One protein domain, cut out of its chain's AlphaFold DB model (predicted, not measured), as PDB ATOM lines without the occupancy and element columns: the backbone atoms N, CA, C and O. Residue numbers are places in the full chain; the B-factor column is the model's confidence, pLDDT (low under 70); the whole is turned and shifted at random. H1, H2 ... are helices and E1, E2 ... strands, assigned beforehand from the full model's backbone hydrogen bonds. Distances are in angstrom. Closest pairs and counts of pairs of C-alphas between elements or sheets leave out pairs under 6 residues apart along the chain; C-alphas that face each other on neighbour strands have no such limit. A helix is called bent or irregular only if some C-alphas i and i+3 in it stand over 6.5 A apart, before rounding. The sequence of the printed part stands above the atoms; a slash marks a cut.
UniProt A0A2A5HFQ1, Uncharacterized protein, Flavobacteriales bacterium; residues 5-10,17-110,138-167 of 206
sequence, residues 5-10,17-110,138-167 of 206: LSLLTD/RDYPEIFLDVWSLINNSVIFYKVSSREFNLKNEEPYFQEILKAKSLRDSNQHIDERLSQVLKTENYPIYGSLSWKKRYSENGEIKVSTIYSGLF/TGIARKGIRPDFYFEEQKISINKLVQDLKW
ATOM      1  N   LEU A   5      32.364 -14.542   0.168       67.94
ATOM      2  CA  LEU A   5      31.140 -14.660   0.950       67.94
ATOM      3  C   LEU A   5      31.272 -14.126   2.382       67.94
ATOM      4  O   LEU A   5      30.370 -13.432   2.831       67.94
ATOM      5  N   SER A   6      32.383 -14.354   3.094       66.44
ATOM      6  CA  SER A   6      32.497 -13.799   4.451       66.44
ATOM      7  C   SER A   6      32.710 -12.293   4.442       66.44
ATOM      8  O   SER A   6      32.258 -11.622   5.366       66.44
ATOM      9  N   LEU A   7      33.399 -11.753   3.436       69.12
ATOM     10  CA  LEU A   7      33.491 -10.303   3.277       69.12
ATOM     11  C   LEU A   7      32.109  -9.715   2.976       69.12
ATOM     12  O   LEU A   7      31.828  -8.595   3.382       69.12
ATOM     13  N   LEU A   8      31.243 -10.461   2.287       70.06
ATOM     14  CA  LEU A   8      29.871 -10.049   2.002       70.06
ATOM     15  C   LEU A   8      28.943 -10.151   3.210       70.06
ATOM     16  O   LEU A   8      28.120  -9.260   3.378       70.06
ATOM     17  N   THR A   9      29.104 -11.158   4.073       71.75
ATOM     18  CA  THR A   9      28.346 -11.270   5.332       71.75
ATOM     19  C   THR A   9      28.518 -10.030   6.212       71.75
ATOM     20  O   THR A   9      27.595  -9.612   6.908       71.75
ATOM     21  N   ASP A  10      29.717  -9.444   6.191       69.88
ATOM     22  CA  ASP A  10      30.093  -8.312   7.039       69.88
ATOM     23  C   ASP A  10      29.909  -6.938   6.356       69.88
ATOM     24  O   ASP A  10      29.974  -5.903   7.021       69.88
ATOM     25  N   ARG A  17      27.818  -6.169  -8.908       61.69
ATOM     26  CA  ARG A  17      28.820  -6.935  -9.663       61.69
ATOM     27  C   ARG A  17      29.384  -8.150  -8.921       61.69
ATOM     28  O   ARG A  17      29.905  -9.025  -9.598       61.69
ATOM     29  N   ASP A  18      29.254  -8.228  -7.597       64.19
ATOM     30  CA  ASP A  18      29.842  -9.319  -6.799       64.19
ATOM     31  C   ASP A  18      28.979 -10.603  -6.858       64.19
ATOM     32  O   ASP A  18      29.460 -11.712  -6.639       64.19
ATOM     33  N   TYR A  19      27.686 -10.470  -7.179       70.75
ATOM     34  CA  TYR A  19      26.722 -11.579  -7.166       70.75
ATOM     35  C   TYR A  19      26.869 -12.599  -8.307       70.75
ATOM     36  O   TYR A  19      26.762 -13.797  -8.026       70.75
ATOM     37  N   PRO A  20      27.097 -12.188  -9.574       69.38
ATOM     38  CA  PRO A  20      27.314 -13.133 -10.663       69.38
ATOM     39  C   PRO A  20      28.486 -14.080 -10.400       69.38
ATOM     40  O   PRO A  20      28.354 -15.272 -10.639       69.38
ATOM     41  N   GLU A  21      29.606 -13.580  -9.876       71.94
ATOM     42  CA  GLU A  21      30.812 -14.390  -9.646       71.94
ATOM     43  C   GLU A  21      30.559 -15.507  -8.629       71.94
ATOM     44  O   GLU A  21      30.850 -16.670  -8.886       71.94
ATOM     45  N   ILE A  22      29.904 -15.180  -7.516       72.88
ATOM     46  CA  ILE A  22      29.558 -16.163  -6.481       72.88
ATOM     47  C   ILE A  22      28.594 -17.222  -7.006       72.88
ATOM     48  O   ILE A  22      28.728 -18.406  -6.696       72.88
ATOM     49  N   PHE A  23      27.612 -16.806  -7.802       75.81
ATOM     50  CA  PHE A  23      26.686 -17.747  -8.410       75.81
ATOM     51  C   PHE A  23      27.405 -18.660  -9.419       75.81
ATOM     52  O   PHE A  23      27.127 -19.857  -9.439       75.81
ATOM     53  N   LEU A  24      28.352 -18.135 -10.212       76.31
ATOM     54  CA  LEU A  24      29.177 -18.941 -11.126       76.31
ATOM     55  C   LEU A  24      30.022 -19.966 -10.382       76.31
ATOM     56  O   LEU A  24      30.095 -21.106 -10.834       76.31
ATOM     57  N   ASP A  25      30.629 -19.597  -9.258       80.62
ATOM     58  CA  ASP A  25      31.441 -20.521  -8.462       80.62
ATOM     59  C   ASP A  25      30.596 -21.695  -7.948       80.62
ATOM     60  O   ASP A  25      30.953 -22.864  -8.122       80.62
ATOM     61  N   VAL A  26      29.427 -21.391  -7.374       83.00
ATOM     62  CA  VAL A  26      28.483 -22.407  -6.884       83.00
ATOM     63  C   VAL A  26      27.976 -23.282  -8.029       83.00
ATOM     64  O   VAL A  26      27.942 -24.509  -7.912       83.00
ATOM     65  N   TRP A  27      27.620 -22.672  -9.158       84.06
ATOM     66  CA  TRP A  27      27.154 -23.409 -10.326       84.06
ATOM     67  C   TRP A  27      28.242 -24.300 -10.931       84.06
ATOM     68  O   TRP A  27      27.973 -25.439 -11.314       84.06
ATOM     69  N   SER A  28      29.485 -23.821 -10.966       84.81
ATOM     70  CA  SER A  28      30.639 -24.588 -11.436       84.81
ATOM     71  C   SER A  28      30.850 -25.827 -10.577       84.81
ATOM     72  O   SER A  28      31.074 -26.911 -11.115       84.81
ATOM     73  N   LEU A  29      30.699 -25.713  -9.254       87.69
ATOM     74  CA  LEU A  29      30.756 -26.867  -8.362       87.69
ATOM     75  C   LEU A  29      29.628 -27.869  -8.649       87.69
ATOM     76  O   LEU A  29      29.897 -29.067  -8.753       87.69
ATOM     77  N   ILE A  30      28.389 -27.399  -8.818       89.25
ATOM     78  CA  ILE A  30      27.248 -28.243  -9.206       89.25
ATOM     79  C   ILE A  30      27.566 -28.986 -10.510       89.25
ATOM     80  O   ILE A  30      27.464 -30.211 -10.566       89.25
ATOM     81  N   ASN A  31      28.002 -28.271 -11.548       88.50
ATOM     82  CA  ASN A  31      28.288 -28.858 -12.853       88.50
ATOM     83  C   ASN A  31      29.438 -29.875 -12.786       88.50
ATOM     84  O   ASN A  31      29.292 -30.996 -13.276       88.50
ATOM     85  N   ASN A  32      30.541 -29.526 -12.120       89.19
ATOM     86  CA  ASN A  32      31.697 -30.406 -11.955       89.19
ATOM     87  C   ASN A  32      31.347 -31.666 -11.159       89.19
ATOM     88  O   ASN A  32      31.778 -32.753 -11.533       89.19
ATOM     89  N   SER A  33      30.503 -31.557 -10.129       91.12
ATOM     90  CA  SER A  33      30.032 -32.715  -9.358       91.12
ATOM     91  C   SER A  33      29.237 -33.689 -10.227       91.12
ATOM     92  O   SER A  33      29.397 -34.904 -10.132       91.12
ATOM     93  N   VAL A  34      28.403 -33.163 -11.127       92.62
ATOM     94  CA  VAL A  34      27.612 -33.982 -12.054       92.62
ATOM     95  C   VAL A  34      28.489 -34.628 -13.125       92.62
ATOM     96  O   VAL A  34      28.237 -35.772 -13.503       92.62
ATOM     97  N   ILE A  35      29.505 -33.917 -13.623       90.06
ATOM     98  CA  ILE A  35      30.503 -34.481 -14.544       90.06
ATOM     99  C   ILE A  35      31.260 -35.613 -13.853       90.06
ATOM    100  O   ILE A  35      31.335 -36.705 -14.413       90.06
ATOM    101  N   PHE A  36      31.749 -35.370 -12.634       92.19
ATOM    102  CA  PHE A  36      32.427 -36.368 -11.817       92.19
ATOM    103  C   PHE A  36      31.573 -37.629 -11.680       92.19
ATOM    104  O   PHE A  36      32.027 -38.697 -12.069       92.19
ATOM    105  N   TYR A  37      30.320 -37.493 -11.239       93.38
ATOM    106  CA  TYR A  37      29.391 -38.617 -11.115       93.38
ATOM    107  C   TYR A  37      29.202 -39.379 -12.434       93.38
ATOM    108  O   TYR A  37      29.254 -40.602 -12.457       93.38
ATOM    109  N   LYS A  38      29.028 -38.681 -13.564       91.62
ATOM    110  CA  LYS A  38      28.866 -39.349 -14.868       91.62
ATOM    111  C   LYS A  38      30.092 -40.170 -15.253       91.62
ATOM    112  O   LYS A  38      29.934 -41.262 -15.794       91.62
ATOM    113  N   VAL A  39      31.289 -39.633 -15.022       90.50
ATOM    114  CA  VAL A  39      32.543 -40.334 -15.312       90.50
ATOM    115  C   VAL A  39      32.703 -41.504 -14.348       90.50
ATOM    116  O   VAL A  39      32.865 -42.630 -14.797       90.50
ATOM    117  N   SER A  40      32.585 -41.274 -13.042       88.75
ATOM    118  CA  SER A  40      32.824 -42.310 -12.041       88.75
ATOM    119  C   SER A  40      31.808 -43.452 -12.119       88.75
ATOM    120  O   SER A  40      32.208 -44.615 -12.130       88.75
ATOM    121  N   SER A  41      30.514 -43.164 -12.288       91.19
ATOM    122  CA  SER A  41      29.498 -44.200 -12.513       91.19
ATOM    123  C   SER A  41      29.754 -45.015 -13.773       91.19
ATOM    124  O   SER A  41      29.501 -46.215 -13.773       91.19
ATOM    125  N   ARG A  42      30.268 -44.395 -14.842       90.38
ATOM    126  CA  ARG A  42      30.551 -45.104 -16.094       90.38
ATOM    127  C   ARG A  42      31.806 -45.965 -16.000       90.38
ATOM    128  O   ARG A  42      31.753 -47.129 -16.373       90.38
ATOM    129  N   GLU A  43      32.916 -45.399 -15.533       88.38
ATOM    130  CA  GLU A  43      34.218 -46.080 -15.531       88.38
ATOM    131  C   GLU A  43      34.327 -47.130 -14.414       88.38
ATOM    132  O   GLU A  43      34.972 -48.158 -14.599       88.38
ATOM    133  N   PHE A  44      33.666 -46.906 -13.272       86.44
ATOM    134  CA  PHE A  44      33.733 -47.795 -12.104       86.44
ATOM    135  C   PHE A  44      32.425 -48.551 -11.831       86.44
ATOM    136  O   PHE A  44      32.320 -49.241 -10.820       86.44
ATOM    137  N   ASN A  45      31.429 -48.444 -12.720       87.75
ATOM    138  CA  ASN A  45      30.121 -49.105 -12.599       87.75
ATOM    139  C   ASN A  45      29.393 -48.805 -11.267       87.75
ATOM    140  O   ASN A  45      28.713 -49.667 -10.704       87.75
ATOM    141  N   LEU A  46      29.555 -47.581 -10.755       89.94
ATOM    142  CA  LEU A  46      28.922 -47.119  -9.517       89.94
ATOM    143  C   LEU A  46      27.443 -46.810  -9.748       89.94
ATOM    144  O   LEU A  46      27.085 -46.156 -10.734       89.94
ATOM    145  N   LYS A  47      26.590 -47.239  -8.818       90.38
ATOM    146  CA  LYS A  47      25.134 -47.065  -8.913       90.38
ATOM    147  C   LYS A  47      24.641 -45.826  -8.167       90.38
ATOM    148  O   LYS A  47      25.378 -45.193  -7.423       90.38
ATOM    149  N   ASN A  48      23.373 -45.468  -8.349       88.00
ATOM    150  CA  ASN A  48      22.785 -44.276  -7.725       88.00
ATOM    151  C   ASN A  48      22.636 -44.425  -6.205       88.00
ATOM    152  O   ASN A  48      22.541 -43.433  -5.488       88.00
ATOM    153  N   GLU A  49      22.569 -45.666  -5.730       90.19
ATOM    154  CA  GLU A  49      22.394 -46.007  -4.322       90.19
ATOM    155  C   GLU A  49      23.704 -45.935  -3.531       90.19
ATOM    156  O   GLU A  49      23.676 -46.086  -2.310       90.19
ATOM    157  N   GLU A  50      24.835 -45.697  -4.204       89.19
ATOM    158  CA  GLU A  50      26.130 -45.585  -3.542       89.19
ATOM    159  C   GLU A  50      26.112 -44.476  -2.478       89.19
ATOM    160  O   GLU A  50      25.494 -43.410  -2.655       89.19
ATOM    161  N   PRO A  51      26.800 -44.702  -1.347       83.94
ATOM    162  CA  PRO A  51      26.923 -43.687  -0.323       83.94
ATOM    163  C   PRO A  51      27.613 -42.451  -0.923       83.94
ATOM    164  O   PRO A  51      28.420 -42.546  -1.844       83.94
ATOM    165  N   TYR A  52      27.280 -41.265  -0.415       87.25
ATOM    166  CA  TYR A  52      27.853 -39.993  -0.883       87.25
ATOM    167  C   TYR A  52      27.498 -39.595  -2.336       87.25
ATOM    168  O   TYR A  52      28.089 -38.665  -2.875       87.25
ATOM    169  N   PHE A  53      26.515 -40.233  -2.986       91.44
ATOM    170  CA  PHE A  53      25.934 -39.729  -4.247       91.44
ATOM    171  C   PHE A  53      24.642 -38.934  -4.073       91.44
ATOM    172  O   PHE A  53      24.229 -38.240  -5.000       91.44
ATOM    173  N   GLN A  54      24.017 -38.970  -2.897       91.00
ATOM    174  CA  GLN A  54      22.699 -38.365  -2.679       91.00
ATOM    175  C   GLN A  54      22.666 -36.869  -3.019       91.00
ATOM    176  O   GLN A  54      21.770 -36.409  -3.731       91.00
ATOM    177  N   GLU A  55      23.667 -36.109  -2.576       91.25
ATOM    178  CA  GLU A  55      23.724 -34.673  -2.849       91.25
ATOM    179  C   GLU A  55      24.112 -34.377  -4.307       91.25
ATOM    180  O   GLU A  55      23.576 -33.457  -4.930       91.25
ATOM    181  N   ILE A  56      24.960 -35.219  -4.905       92.69
ATOM    182  CA  ILE A  56      25.342 -35.117  -6.319       92.69
ATOM    183  C   ILE A  56      24.151 -35.424  -7.243       92.69
ATOM    184  O   ILE A  56      23.970 -34.767  -8.270       92.69
ATOM    185  N   LEU A  57      23.281 -36.368  -6.881       91.94
ATOM    186  CA  LEU A  57      22.063 -36.675  -7.636       91.94
ATOM    187  C   LEU A  57      21.054 -35.521  -7.583       91.94
ATOM    188  O   LEU A  57      20.415 -35.209  -8.596       91.94
ATOM    189  N   LYS A  58      20.959 -34.821  -6.446       90.81
ATOM    190  CA  LYS A  58      20.220 -33.553  -6.369       90.81
ATOM    191  C   LYS A  58      20.840 -32.515  -7.314       90.81
ATOM    192  O   LYS A  58      20.121 -31.960  -8.151       90.81
ATOM    193  N   ALA A  59      22.158 -32.320  -7.262       90.50
ATOM    194  CA  ALA A  59      22.898 -31.446  -8.180       90.50
ATOM    195  C   ALA A  59      22.627 -31.770  -9.652       90.50
ATOM    196  O   ALA A  59      22.338 -30.868 -10.440       90.50
ATOM    197  N   LYS A  60      22.589 -33.054 -10.010       91.50
ATOM    198  CA  LYS A  60      22.262 -33.521 -11.360       91.50
ATOM    199  C   LYS A  60      20.863 -33.103 -11.796       91.50
ATOM    200  O   LYS A  60      20.714 -32.569 -12.890       91.50
ATOM    201  N   SER A  61      19.854 -33.322 -10.955       87.88
ATOM    202  CA  SER A  61      18.459 -32.944 -11.238       87.88
ATOM    203  C   SER A  61      18.320 -31.439 -11.519       87.88
ATOM    204  O   SER A  61      17.665 -31.033 -12.485       87.88
ATOM    205  N   LEU A  62      19.002 -30.606 -10.727       86.31
ATOM    206  CA  LEU A  62      19.009 -29.152 -10.911       86.31
ATOM    207  C   LEU A  62      19.775 -28.720 -12.163       86.31
ATOM    208  O   LEU A  62      19.258 -27.933 -12.958       86.31
ATOM    209  N   ARG A  63      20.970 -29.276 -12.381       87.50
ATOM    210  CA  ARG A  63      21.807 -29.010 -13.557       87.50
ATOM    211  C   ARG A  63      21.122 -29.412 -14.855       87.50
ATOM    212  O   ARG A  63      21.163 -28.662 -15.821       87.50
ATOM    213  N   ASP A  64      20.458 -30.563 -14.882       86.69
ATOM    214  CA  ASP A  64      19.745 -31.037 -16.070       86.69
ATOM    215  C   ASP A  64      18.476 -30.221 -16.370       86.69
ATOM    216  O   ASP A  64      18.054 -30.155 -17.522       86.69
ATOM    217  N   SER A  65      17.900 -29.563 -15.362       81.12
ATOM    218  CA  SER A  65      16.778 -28.634 -15.548       81.12
ATOM    219  C   SER A  65      17.232 -27.253 -16.039       81.12
ATOM    220  O   SER A  65      16.465 -26.561 -16.701       81.12
ATOM    221  N   ASN A  66      18.484 -26.872 -15.760       78.19
ATOM    222  CA  ASN A  66      19.031 -25.537 -16.020       78.19
ATOM    223  C   ASN A  66      20.368 -25.600 -16.796       78.19
ATOM    224  O   ASN A  66      21.333 -24.932 -16.437       78.19
ATOM    225  N   GLN A  67      20.438 -26.406 -17.865       71.00
ATOM    226  CA  GLN A  67      21.689 -26.791 -18.555       71.00
ATOM    227  C   GLN A  67      22.515 -25.650 -19.189       71.00
ATOM    228  O   GLN A  67      23.643 -25.913 -19.583       71.00
ATOM    229  N   HIS A  68      21.983 -24.424 -19.267       71.06
ATOM    230  CA  HIS A  68      22.617 -23.259 -19.915       71.06
ATOM    231  C   HIS A  68      22.601 -21.998 -19.033       71.06
ATOM    232  O   HIS A  68      22.575 -20.869 -19.531       71.06
ATOM    233  N   ILE A  69      22.482 -22.158 -17.712       71.75
ATOM    234  CA  ILE A  69      22.364 -21.005 -16.808       71.75
ATOM    235  C   ILE A  69      23.677 -20.221 -16.683       71.75
ATOM    236  O   ILE A  69      23.637 -19.009 -16.505       71.75
ATOM    237  N   ASP A  70      24.820 -20.881 -16.840       66.12
ATOM    238  CA  ASP A  70      26.159 -20.293 -16.909       66.12
ATOM    239  C   ASP A  70      26.313 -19.344 -18.104       66.12
ATOM    240  O   ASP A  70      26.737 -18.200 -17.939       66.12
ATOM    241  N   GLU A  71      25.867 -19.771 -19.289       64.31
ATOM    242  CA  GLU A  71      25.884 -18.963 -20.518       64.31
ATOM    243  C   GLU A  71      24.963 -17.738 -20.425       64.31
ATOM    244  O   GLU A  71      25.199 -16.703 -21.056       64.31
ATOM    245  N   ARG A  72      23.898 -17.839 -19.623       64.75
ATOM    246  CA  ARG A  72      22.871 -16.798 -19.491       64.75
ATOM    247  C   ARG A  72      23.007 -15.972 -18.227       64.75
ATOM    248  O   ARG A  72      22.271 -15.002 -18.088       64.75
ATOM    249  N   LEU A  73      23.945 -16.273 -17.333       64.44
ATOM    250  CA  LEU A  73      23.962 -15.675 -16.000       64.44
ATOM    251  C   LEU A  73      24.070 -14.147 -16.033       64.44
ATOM    252  O   LEU A  73      23.372 -13.444 -15.307       64.44
ATOM    253  N   SER A  74      24.904 -13.617 -16.931       59.47
ATOM    254  CA  SER A  74      25.039 -12.171 -17.101       59.47
ATOM    255  C   SER A  74      23.762 -11.520 -17.644       59.47
ATOM    256  O   SER A  74      23.458 -10.401 -17.256       59.47
ATOM    257  N   GLN A  75      22.989 -12.213 -18.485       56.06
ATOM    258  CA  GLN A  75      21.706 -11.736 -19.012       56.06
ATOM    259  C   GLN A  75      20.595 -11.864 -17.965       56.06
ATOM    260  O   GLN A  75      19.799 -10.947 -17.801       56.06
ATOM    261  N   VAL A  76      20.578 -12.957 -17.206       56.28
ATOM    262  CA  VAL A  76      19.636 -13.215 -16.107       56.28
ATOM    263  C   VAL A  76      19.776 -12.167 -15.004       56.28
ATOM    264  O   VAL A  76      18.776 -11.709 -14.462       56.28
ATOM    265  N   LEU A  77      21.010 -11.755 -14.699       57.28
ATOM    266  CA  LEU A  77      21.293 -10.785 -13.641       57.28
ATOM    267  C   LEU A  77      21.288  -9.319 -14.116       57.28
ATOM    268  O   LEU A  77      21.252  -8.428 -13.272       57.28
ATOM    269  N   LYS A  78      21.330  -9.047 -15.433       55.09
ATOM    270  CA  LYS A  78      21.349  -7.675 -15.996       55.09
ATOM    271  C   LYS A  78      20.084  -7.264 -16.759       55.09
ATOM    272  O   LYS A  78      19.896  -6.071 -16.961       55.09
ATOM    273  N   THR A  79      19.248  -8.201 -17.216       51.41
ATOM    274  CA  THR A  79      18.092  -7.901 -18.085       51.41
ATOM    275  C   THR A  79      16.784  -8.073 -17.319       51.41
ATOM    276  O   THR A  79      16.549  -9.109 -16.702       51.41
ATOM    277  N   GLU A  80      15.917  -7.065 -17.379       50.69
ATOM    278  CA  GLU A  80      14.775  -6.871 -16.476       50.69
ATOM    279  C   GLU A  80      13.579  -7.836 -16.645       50.69
ATOM    280  O   GLU A  80      12.478  -7.446 -16.293       50.69
ATOM    281  N   ASN A  81      13.707  -9.074 -17.150       49.31
ATOM    282  CA  ASN A  81      12.507  -9.900 -17.419       49.31
ATOM    283  C   ASN A  81      12.644 -11.438 -17.314       49.31
ATOM    284  O   ASN A  81      11.801 -12.149 -17.861       49.31
ATOM    285  N   TYR A  82      13.639 -11.994 -16.608       53.56
ATOM    286  CA  TYR A  82      13.723 -13.457 -16.426       53.56
ATOM    287  C   TYR A  82      13.234 -13.936 -15.040       53.56
ATOM    288  O   TYR A  82      13.535 -13.294 -14.027       53.56
ATOM    289  N   PRO A  83      12.470 -15.051 -14.970       51.12
ATOM    290  CA  PRO A  83      11.977 -15.610 -13.711       51.12
ATOM    291  C   PRO A  83      13.123 -16.099 -12.812       51.12
ATOM    292  O   PRO A  83      14.219 -16.381 -13.284       51.12
ATOM    293  N   ILE A  84      12.861 -16.176 -11.505       55.25
ATOM    294  CA  ILE A  84      13.835 -16.565 -10.474       55.25
ATOM    295  C   ILE A  84      14.389 -17.966 -10.758       55.25
ATOM    296  O   ILE A  84      13.622 -18.920 -10.874       55.25
ATOM    297  N   TYR A  85      15.716 -18.094 -10.820       62.06
ATOM    298  CA  TYR A  85      16.387 -19.383 -11.044       62.06
ATOM    299  C   TYR A  85      16.842 -20.059  -9.749       62.06
ATOM    300  O   TYR A  85      17.163 -21.248  -9.757       62.06
ATOM    301  N   GLY A  86      16.856 -19.319  -8.637       70.75
ATOM    302  CA  GLY A  86      17.205 -19.868  -7.338       70.75
ATOM    303  C   GLY A  86      17.632 -18.841  -6.296       70.75
ATOM    304  O   GLY A  86      17.633 -17.631  -6.540       70.75
ATOM    305  N   SER A  87      18.030 -19.345  -5.134       75.69
ATOM    306  CA  SER A  87      18.656 -18.587  -4.060       75.69
ATOM    307  C   SER A  87      19.902 -19.294  -3.543       75.69
ATOM    308  O   SER A  87      19.988 -20.519  -3.531       75.69
ATOM    309  N   LEU A  88      20.886 -18.501  -3.139       77.94
ATOM    310  CA  LEU A  88      22.077 -18.944  -2.438       77.94
ATOM    311  C   LEU A  88      22.024 -18.368  -1.032       77.94
ATOM    312  O   LEU A  88      22.077 -17.148  -0.871       77.94
ATOM    313  N   SER A  89      21.942 -19.225  -0.027       77.25
ATOM    314  CA  SER A  89      21.945 -18.826   1.376       77.25
ATOM    315  C   SER A  89      23.179 -19.349   2.085       77.25
ATOM    316  O   SER A  89      23.631 -20.462   1.819       77.25
ATOM    317  N   TRP A  90      23.722 -18.555   3.005       77.44
ATOM    318  CA  TRP A  90      24.785 -19.001   3.885       77.44
ATOM    319  C   TRP A  90      24.678 -18.458   5.302       77.44
ATOM    320  O   TRP A  90      24.034 -17.439   5.567       77.44
ATOM    321  N   LYS A  91      25.331 -19.164   6.224       78.06
ATOM    322  CA  LYS A  91      25.325 -18.879   7.659       78.06
ATOM    323  C   LYS A  91      26.746 -18.751   8.196       78.06
ATOM    324  O   LYS A  91      27.627 -19.539   7.848       78.06
ATOM    325  N   LYS A  92      26.949 -17.765   9.070       76.75
ATOM    326  CA  LYS A  92      28.183 -17.552   9.828       76.75
ATOM    327  C   LYS A  92      27.843 -17.337  11.301       76.75
ATOM    328  O   LYS A  92      27.074 -16.430  11.621       76.75
ATOM    329  N   ARG A  93      28.421 -18.155  12.181       75.44
ATOM    330  CA  ARG A  93      28.402 -17.964  13.636       75.44
ATOM    331  C   ARG A  93      29.728 -17.355  14.082       75.44
ATOM    332  O   ARG A  93      30.789 -17.844  13.711       75.44
ATOM    333  N   TYR A  94      29.660 -16.300  14.879       75.00
ATOM    334  CA  TYR A  94      30.825 -15.640  15.457       75.00
ATOM    335  C   TYR A  94      31.108 -16.263  16.823       75.00
ATOM    336  O   TYR A  94      30.235 -16.304  17.688       75.00
ATOM    337  N   SER A  95      32.320 -16.779  17.013       72.19
ATOM    338  CA  SER A  95      32.736 -17.437  18.259       72.19
ATOM    339  C   SER A  95      32.840 -16.462  19.435       72.19
ATOM    340  O   SER A  95      32.573 -16.845  20.569       72.19
ATOM    341  N   GLU A  96      33.179 -15.201  19.164       75.81
ATOM    342  CA  GLU A  96      33.429 -14.170  20.179       75.81
ATOM    343  C   GLU A  96      32.170 -13.760  20.958       75.81
ATOM    344  O   GLU A  96      32.237 -13.519  22.160       75.81
ATOM    345  N   ASN A  97      31.018 -13.675  20.285       78.19
ATOM    346  CA  ASN A  97      29.765 -13.175  20.863       78.19
ATOM    347  C   ASN A  97      28.568 -14.126  20.664       78.19
ATOM    348  O   ASN A  97      27.463 -13.818  21.107       78.19
ATOM    349  N   GLY A  98      28.762 -15.263  19.988       72.31
ATOM    350  CA  GLY A  98      27.694 -16.208  19.654       72.31
ATOM    351  C   GLY A  98      26.699 -15.695  18.604       72.31
ATOM    352  O   GLY A  98      25.689 -16.356  18.359       72.31
ATOM    353  N   GLU A  99      26.956 -14.540  17.982       77.38
ATOM    354  CA  GLU A  99      26.092 -13.955  16.957       77.38
ATOM    355  C   GLU A  99      26.000 -14.886  15.746       77.38
ATOM    356  O   GLU A  99      26.985 -15.496  15.328       77.38
ATOM    357  N   ILE A 100      24.809 -14.990  15.158       76.62
ATOM    358  CA  ILE A 100      24.577 -15.752  13.933       76.62
ATOM    359  C   ILE A 100      24.082 -14.784  12.870       76.62
ATOM    360  O   ILE A 100      22.995 -14.219  12.993       76.62
ATOM    361  N   LYS A 101      24.856 -14.638  11.794       76.44
ATOM    362  CA  LYS A 101      24.427 -13.924  10.593       76.44
ATOM    363  C   LYS A 101      24.038 -14.923   9.519       76.44
ATOM    364  O   LYS A 101      24.821 -15.799   9.150       76.44
ATOM    365  N   VAL A 102      22.824 -14.760   9.006       76.31
ATOM    366  CA  VAL A 102      22.326 -15.487   7.838       76.31
ATOM    367  C   VAL A 102      22.210 -14.501   6.693       76.31
ATOM    368  O   VAL A 102      21.676 -13.405   6.848       76.31
ATOM    369  N   SER A 103      22.747 -14.875   5.545       76.94
ATOM    370  CA  SER A 103      22.765 -14.057   4.342       76.94
ATOM    371  C   SER A 103      22.193 -14.865   3.193       76.94
ATOM    372  O   SER A 103      22.501 -16.044   3.062       76.94
ATOM    373  N   THR A 104      21.356 -14.238   2.370       76.00
ATOM    374  CA  THR A 104      20.765 -14.891   1.200       76.00
ATOM    375  C   THR A 104      20.780 -13.957   0.011       76.00
ATOM    376  O   THR A 104      20.357 -12.805   0.099       76.00
ATOM    377  N   ILE A 105      21.233 -14.488  -1.116       74.88
ATOM    378  CA  ILE A 105      21.146 -13.869  -2.428       74.88
ATOM    379  C   ILE A 105      20.073 -14.615  -3.208       74.88
ATOM    380  O   ILE A 105      20.094 -15.838  -3.292       74.88
ATOM    381  N   TYR A 106      19.155 -13.882  -3.818       70.62
ATOM    382  CA  TYR A 106      18.203 -14.434  -4.775       70.62
ATOM    383  C   TYR A 106      18.614 -14.006  -6.181       70.62
ATOM    384  O   TYR A 106      19.004 -12.856  -6.389       70.62
ATOM    385  N   SER A 107      18.513 -14.920  -7.141       65.75
ATOM    386  CA  SER A 107      18.801 -14.657  -8.551       65.75
ATOM    387  C   SER A 107      17.499 -14.584  -9.352       65.75
ATOM    388  O   SER A 107      16.785 -15.583  -9.447       65.75
ATOM    389  N   GLY A 108      17.197 -13.410  -9.924       59.69
ATOM    390  CA  GLY A 108      16.042 -13.148 -10.800       59.69
ATOM    391  C   GLY A 108      15.108 -12.032 -10.308       59.69
ATOM    392  O   GLY A 108      15.418 -11.309  -9.361       59.69
ATOM    393  N   LEU A 109      13.957 -11.866 -10.974       53.66
ATOM    394  CA  LEU A 109      12.993 -10.796 -10.685       53.66
ATOM    395  C   LEU A 109      11.880 -11.223  -9.722       53.66
ATOM    396  O   LEU A 109      11.165 -12.199  -9.945       53.66
ATOM    397  N   PHE A 110      11.688 -10.433  -8.664       56.75
ATOM    398  CA  PHE A 110      10.639 -10.648  -7.671       56.75
ATOM    399  C   PHE A 110       9.314 -10.027  -8.113       56.75
ATOM    400  O   PHE A 110       9.035  -8.868  -7.811       56.75
ATOM    401  N   THR A 138      19.225 -23.227  -3.507       81.12
ATOM    402  CA  THR A 138      17.845 -23.591  -3.808       81.12
ATOM    403  C   THR A 138      17.553 -23.208  -5.248       81.12
ATOM    404  O   THR A 138      17.846 -22.091  -5.653       81.12
ATOM    405  N   GLY A 139      16.958 -24.103  -6.028       77.88
ATOM    406  CA  GLY A 139      16.544 -23.822  -7.402       77.88
ATOM    407  C   GLY A 139      15.324 -24.641  -7.794       77.88
ATOM    408  O   GLY A 139      14.786 -25.392  -6.986       77.88
ATOM    409  N   ILE A 140      14.889 -24.521  -9.045       80.06
ATOM    410  CA  ILE A 140      13.743 -25.276  -9.560       80.06
ATOM    411  C   ILE A 140      14.242 -26.453 -10.400       80.06
ATOM    412  O   ILE A 140      15.040 -26.276 -11.327       80.06
ATOM    413  N   ALA A 141      13.757 -27.654 -10.090       83.50
ATOM    414  CA  ALA A 141      14.058 -28.874 -10.826       83.50
ATOM    415  C   ALA A 141      12.790 -29.494 -11.418       83.50
ATOM    416  O   ALA A 141      11.737 -29.538 -10.784       83.50
ATOM    417  N   ARG A 142      12.896 -30.018 -12.641       83.69
ATOM    418  CA  ARG A 142      11.832 -30.803 -13.266       83.69
ATOM    419  C   ARG A 142      11.785 -32.200 -12.646       83.69
ATOM    420  O   ARG A 142      12.786 -32.916 -12.652       83.69
ATOM    421  N   LYS A 143      10.607 -32.609 -12.183       83.56
ATOM    422  CA  LYS A 143      10.286 -33.957 -11.700       83.56
ATOM    423  C   LYS A 143       9.221 -34.599 -12.586       83.56
ATOM    424  O   LYS A 143       8.509 -33.907 -13.307       83.56
ATOM    425  N   GLY A 144       9.134 -35.925 -12.537       83.00
ATOM    426  CA  GLY A 144       8.222 -36.706 -13.372       83.00
ATOM    427  C   GLY A 144       8.726 -36.942 -14.801       83.00
ATOM    428  O   GLY A 144       9.764 -36.430 -15.229       83.00
ATOM    429  N   ILE A 145       7.979 -37.765 -15.531       80.88
ATOM    430  CA  ILE A 145       8.211 -38.115 -16.937       80.88
ATOM    431  C   ILE A 145       7.029 -37.562 -17.737       80.88
ATOM    432  O   ILE A 145       5.930 -37.435 -17.208       80.88
ATOM    433  N   ARG A 146       7.242 -37.204 -19.007       76.31
ATOM    434  CA  ARG A 146       6.147 -36.734 -19.869       76.31
ATOM    435  C   ARG A 146       5.021 -37.783 -19.957       76.31
ATOM    436  O   ARG A 146       5.346 -38.959 -20.118       76.31
ATOM    437  N   PRO A 147       3.742 -37.360 -19.949       82.25
ATOM    438  CA  PRO A 147       3.262 -35.969 -19.966       82.25
ATOM    439  C   PRO A 147       3.225 -35.276 -18.589       82.25
ATOM    440  O   PRO A 147       3.251 -34.050 -18.546       82.25
ATOM    441  N   ASP A 148       3.267 -36.026 -17.490       87.31
ATOM    442  CA  ASP A 148       2.964 -35.561 -16.126       87.31
ATOM    443  C   ASP A 148       4.177 -34.987 -15.373       87.31
ATOM    444  O   ASP A 148       4.373 -35.223 -14.177       87.31
ATOM    445  N   PHE A 149       5.040 -34.245 -16.070       86.31
ATOM    446  CA  PHE A 149       6.150 -33.580 -15.395       86.31
ATOM    447  C   PHE A 149       5.668 -32.325 -14.663       86.31
ATOM    448  O   PHE A 149       4.796 -31.596 -15.133       86.31
ATOM    449  N   TYR A 150       6.306 -32.030 -13.539       82.06
ATOM    450  CA  TYR A 150       6.084 -30.815 -12.767       82.06
ATOM    451  C   TYR A 150       7.423 -30.202 -12.355       82.06
ATOM    452  O   TYR A 150       8.483 -30.814 -12.494       82.06
ATOM    453  N   PHE A 151       7.382 -28.958 -11.895       80.56
ATOM    454  CA  PHE A 151       8.552 -28.249 -11.393       80.56
ATOM    455  C   PHE A 151       8.449 -28.129  -9.881       80.56
ATOM    456  O   PHE A 151       7.417 -27.708  -9.362       80.56
ATOM    457  N   GLU A 152       9.517 -28.500  -9.190       81.69
ATOM    458  CA  GLU A 152       9.589 -28.488  -7.734       81.69
ATOM    459  C   GLU A 152      10.820 -27.710  -7.280       81.69
ATOM    460  O   GLU A 152      11.864 -27.732  -7.941       81.69
ATOM    461  N   GLU A 153      10.694 -27.021  -6.150       81.31
ATOM    462  CA  GLU A 153      11.845 -26.433  -5.482       81.31
ATOM    463  C   GLU A 153      12.754 -27.549  -4.961       81.31
ATOM    464  O   GLU A 153      12.317 -28.487  -4.299       81.31
ATOM    465  N   GLN A 154      14.040 -27.452  -5.270       83.94
ATOM    466  CA  GLN A 154      15.035 -28.404  -4.830       83.94
ATOM    467  C   GLN A 154      16.198 -27.665  -4.185       83.94
ATOM    468  O   GLN A 154      16.734 -26.705  -4.739       83.94
ATOM    469  N   LYS A 155      16.603 -28.158  -3.020       85.94
ATOM    470  CA  LYS A 155      17.675 -27.591  -2.212       85.94
ATOM    471  C   LYS A 155      18.902 -28.495  -2.234       85.94
ATOM    472  O   LYS A 155      18.766 -29.717  -2.141       85.94
ATOM    473  N   ILE A 156      20.076 -27.887  -2.365       87.69
ATOM    474  CA  ILE A 156      21.381 -28.545  -2.329       87.69
ATOM    475  C   ILE A 156      22.236 -27.895  -1.247       87.69
ATOM    476  O   ILE A 156      22.384 -26.676  -1.229       87.69
ATOM    477  N   SER A 157      22.852 -28.705  -0.391       88.25
ATOM    478  CA  SER A 157      23.943 -28.285   0.485       88.25
ATOM    479  C   SER A 157      25.267 -28.356  -0.269       88.25
ATOM    480  O   SER A 157      25.750 -29.427  -0.639       88.25
ATOM    481  N   ILE A 158      25.870 -27.192  -0.487       86.19
ATOM    482  CA  ILE A 158      27.162 -27.063  -1.157       86.19
ATOM    483  C   ILE A 158      28.277 -27.647  -0.289       86.19
ATOM    484  O   ILE A 158      29.140 -28.354  -0.806       86.19
ATOM    485  N   ASN A 159      28.225 -27.446   1.031       84.19
ATOM    486  CA  ASN A 159      29.172 -28.066   1.960       84.19
ATOM    487  C   ASN A 159      29.106 -29.593   1.850       84.19
ATOM    488  O   ASN A 159      30.139 -30.242   1.690       84.19
ATOM    489  N   LYS A 160      27.897 -30.170   1.851       86.56
ATOM    490  CA  LYS A 160      27.723 -31.621   1.719       86.56
ATOM    491  C   LYS A 160      28.235 -32.133   0.373       86.56
ATOM    492  O   LYS A 160      28.937 -33.136   0.351       86.56
ATOM    493  N   LEU A 161      27.978 -31.405  -0.714       87.31
ATOM    494  CA  LEU A 161      28.491 -31.729  -2.046       87.31
ATOM    495  C   LEU A 161      30.031 -31.768  -2.081       87.31
ATOM    496  O   LEU A 161      30.614 -32.701  -2.629       87.31
ATOM    497  N   VAL A 162      30.699 -30.793  -1.453       86.69
ATOM    498  CA  VAL A 162      32.168 -30.781  -1.323       86.69
ATOM    499  C   VAL A 162      32.664 -31.965  -0.492       86.69
ATOM    500  O   VAL A 162      33.650 -32.595  -0.872       86.69
ATOM    501  N   GLN A 163      32.009 -32.275   0.628       86.94
ATOM    502  CA  GLN A 163      32.398 -33.405   1.478       86.94
ATOM    503  C   GLN A 163      32.222 -34.748   0.760       86.94
ATOM    504  O   GLN A 163      33.107 -35.599   0.827       86.94
ATOM    505  N   ASP A 164      31.129 -34.911   0.016       88.56
ATOM    506  CA  ASP A 164      30.868 -36.091  -0.805       88.56
ATOM    507  C   ASP A 164      31.965 -36.274  -1.872       88.56
ATOM    508  O   ASP A 164      32.529 -37.360  -2.006       88.56
ATOM    509  N   LEU A 165      32.353 -35.202  -2.576       88.62
ATOM    510  CA  LEU A 165      33.454 -35.242  -3.550       88.62
ATOM    511  C   LEU A 165      34.816 -35.557  -2.917       88.62
ATOM    512  O   LEU A 165      35.592 -36.335  -3.479       88.62
ATOM    513  N   LYS A 166      35.122 -34.967  -1.754       87.94
ATOM    514  CA  LYS A 166      36.358 -35.258  -1.011       87.94
ATOM    515  C   LYS A 166      36.426 -36.726  -0.618       87.94
ATOM    516  O   LYS A 166      37.470 -37.349  -0.790       87.94
ATOM    517  N   TRP A 167      35.318 -37.274  -0.120       91.62
ATOM    518  CA  TRP A 167      35.243 -38.680   0.251       91.62
ATOM    519  C   TRP A 167      35.568 -39.578  -0.941       91.62
ATOM    520  O   TRP A 167      36.440 -40.435  -0.831       91.62
TER     521      TRP A 167
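What this domain is: This is residues 5 to 10, 17 to 110 and 138 to 167 of the 206 residues of an uncharacterized protein of Flavobacteriales bacterium (UniProt A0A2A5HFQ1). Two strand hairpins, E1-E2 and E3-E4, join by a short pairing of E1 with E3 into one curled sheet, and the long helix H2 crosses one face of it. H3 packs between H2 and the hairpin E3-E4, H1 covers part of the hairpin E1-E2, H4 packs on H2, and H5 packs on H2 and H3. The 130 printed residues have five named helices and four named strands, in the order H1 H2 H3 H4 E1 E2 E3 E4 H5; the sheet, E2 E1 E3 E4, is antiparallel, and the class is mixed. The whole is only just compact, close to loose, with a radius of gyration of the C-alphas of 16.4 A and spans of 47 by 40 by 24 A.

Where its parts are: The strands are E1, residues 86 to 93, 23.9 A; E2, 100 to 107, 23.2 A; E3, 138 to 143; and E4, 150 to 157, 22.4 A. The helices are H1, residues 5 to 10, from C-alpha 5 at (31.140, -14.660, 0.950); H2, 18 to 43, 38.0 A, from C-alpha 18 at (29.842, -9.319, -6.799); H3, 54 to 65, 17.2 A; H4, 69 to 78; and H5, 158 to 167, ending at C-alpha 167 (35.243, -38.680, 0.251). H4 is irregular: C-alphas 71 and 74 are 7.6 A apart.

How they stand to each other: In the hairpin E1 and E2, N 90 and O 103 are within hydrogen-bond range at 2.8 A; in the hairpin E3 and E4, N 141 and O 152 at 2.9 A. E1 and E3 are antiparallel at 138 degrees, with N 87 and O 138 at 2.8 A. H1, H2 and H3 are on the same face; H1 and H2 with the sheet make two layers, helices over one face of a sheet. H2 runs across the strands at 80 degrees to E1 on the local plane, at a height over the sheet of 12.0 A. H3, at 5.0 A, is only just over none of the strands, with 2 of its C-alphas falling on E4; the closest C-alphas of H3 and E3, Leu 62 and Ala 141, are 5.0 A apart. H2, the hub, touches H3 with residues 30 to 37 alone, closest at C-alphas Val 34 and Lys 60, 5.4 A. With residues 20 to 27 alone it touches H4, closest at C-alphas Leu 24 and Asp 70, 6.7 A, at a shallow tilt of 13 degrees, opposite ways. H5 touches H3, closest at C-alphas Leu 161 and Glu 55, 5.7 A. Every O i to N i+4 pair is within hydrogen-bond range in H1, H3 and H5, against 21 of 22 in H2 and 4 of 6 in H4.

The domain as a whole: The C-alphas farthest apart, Glu 96 and Pro 147, are 54.7 A apart. Residues 11 to 16 and 111 to 137 are not printed, with C-alpha gaps of 16.8 A and 15.3 A. Of the links that are printed whole, none is long. Residues 94 to 99 and 144 to 149 stand free. Mean pLDDT of the printed part is 78.3; residues under 70 include 70 to 85 and 107 to 110.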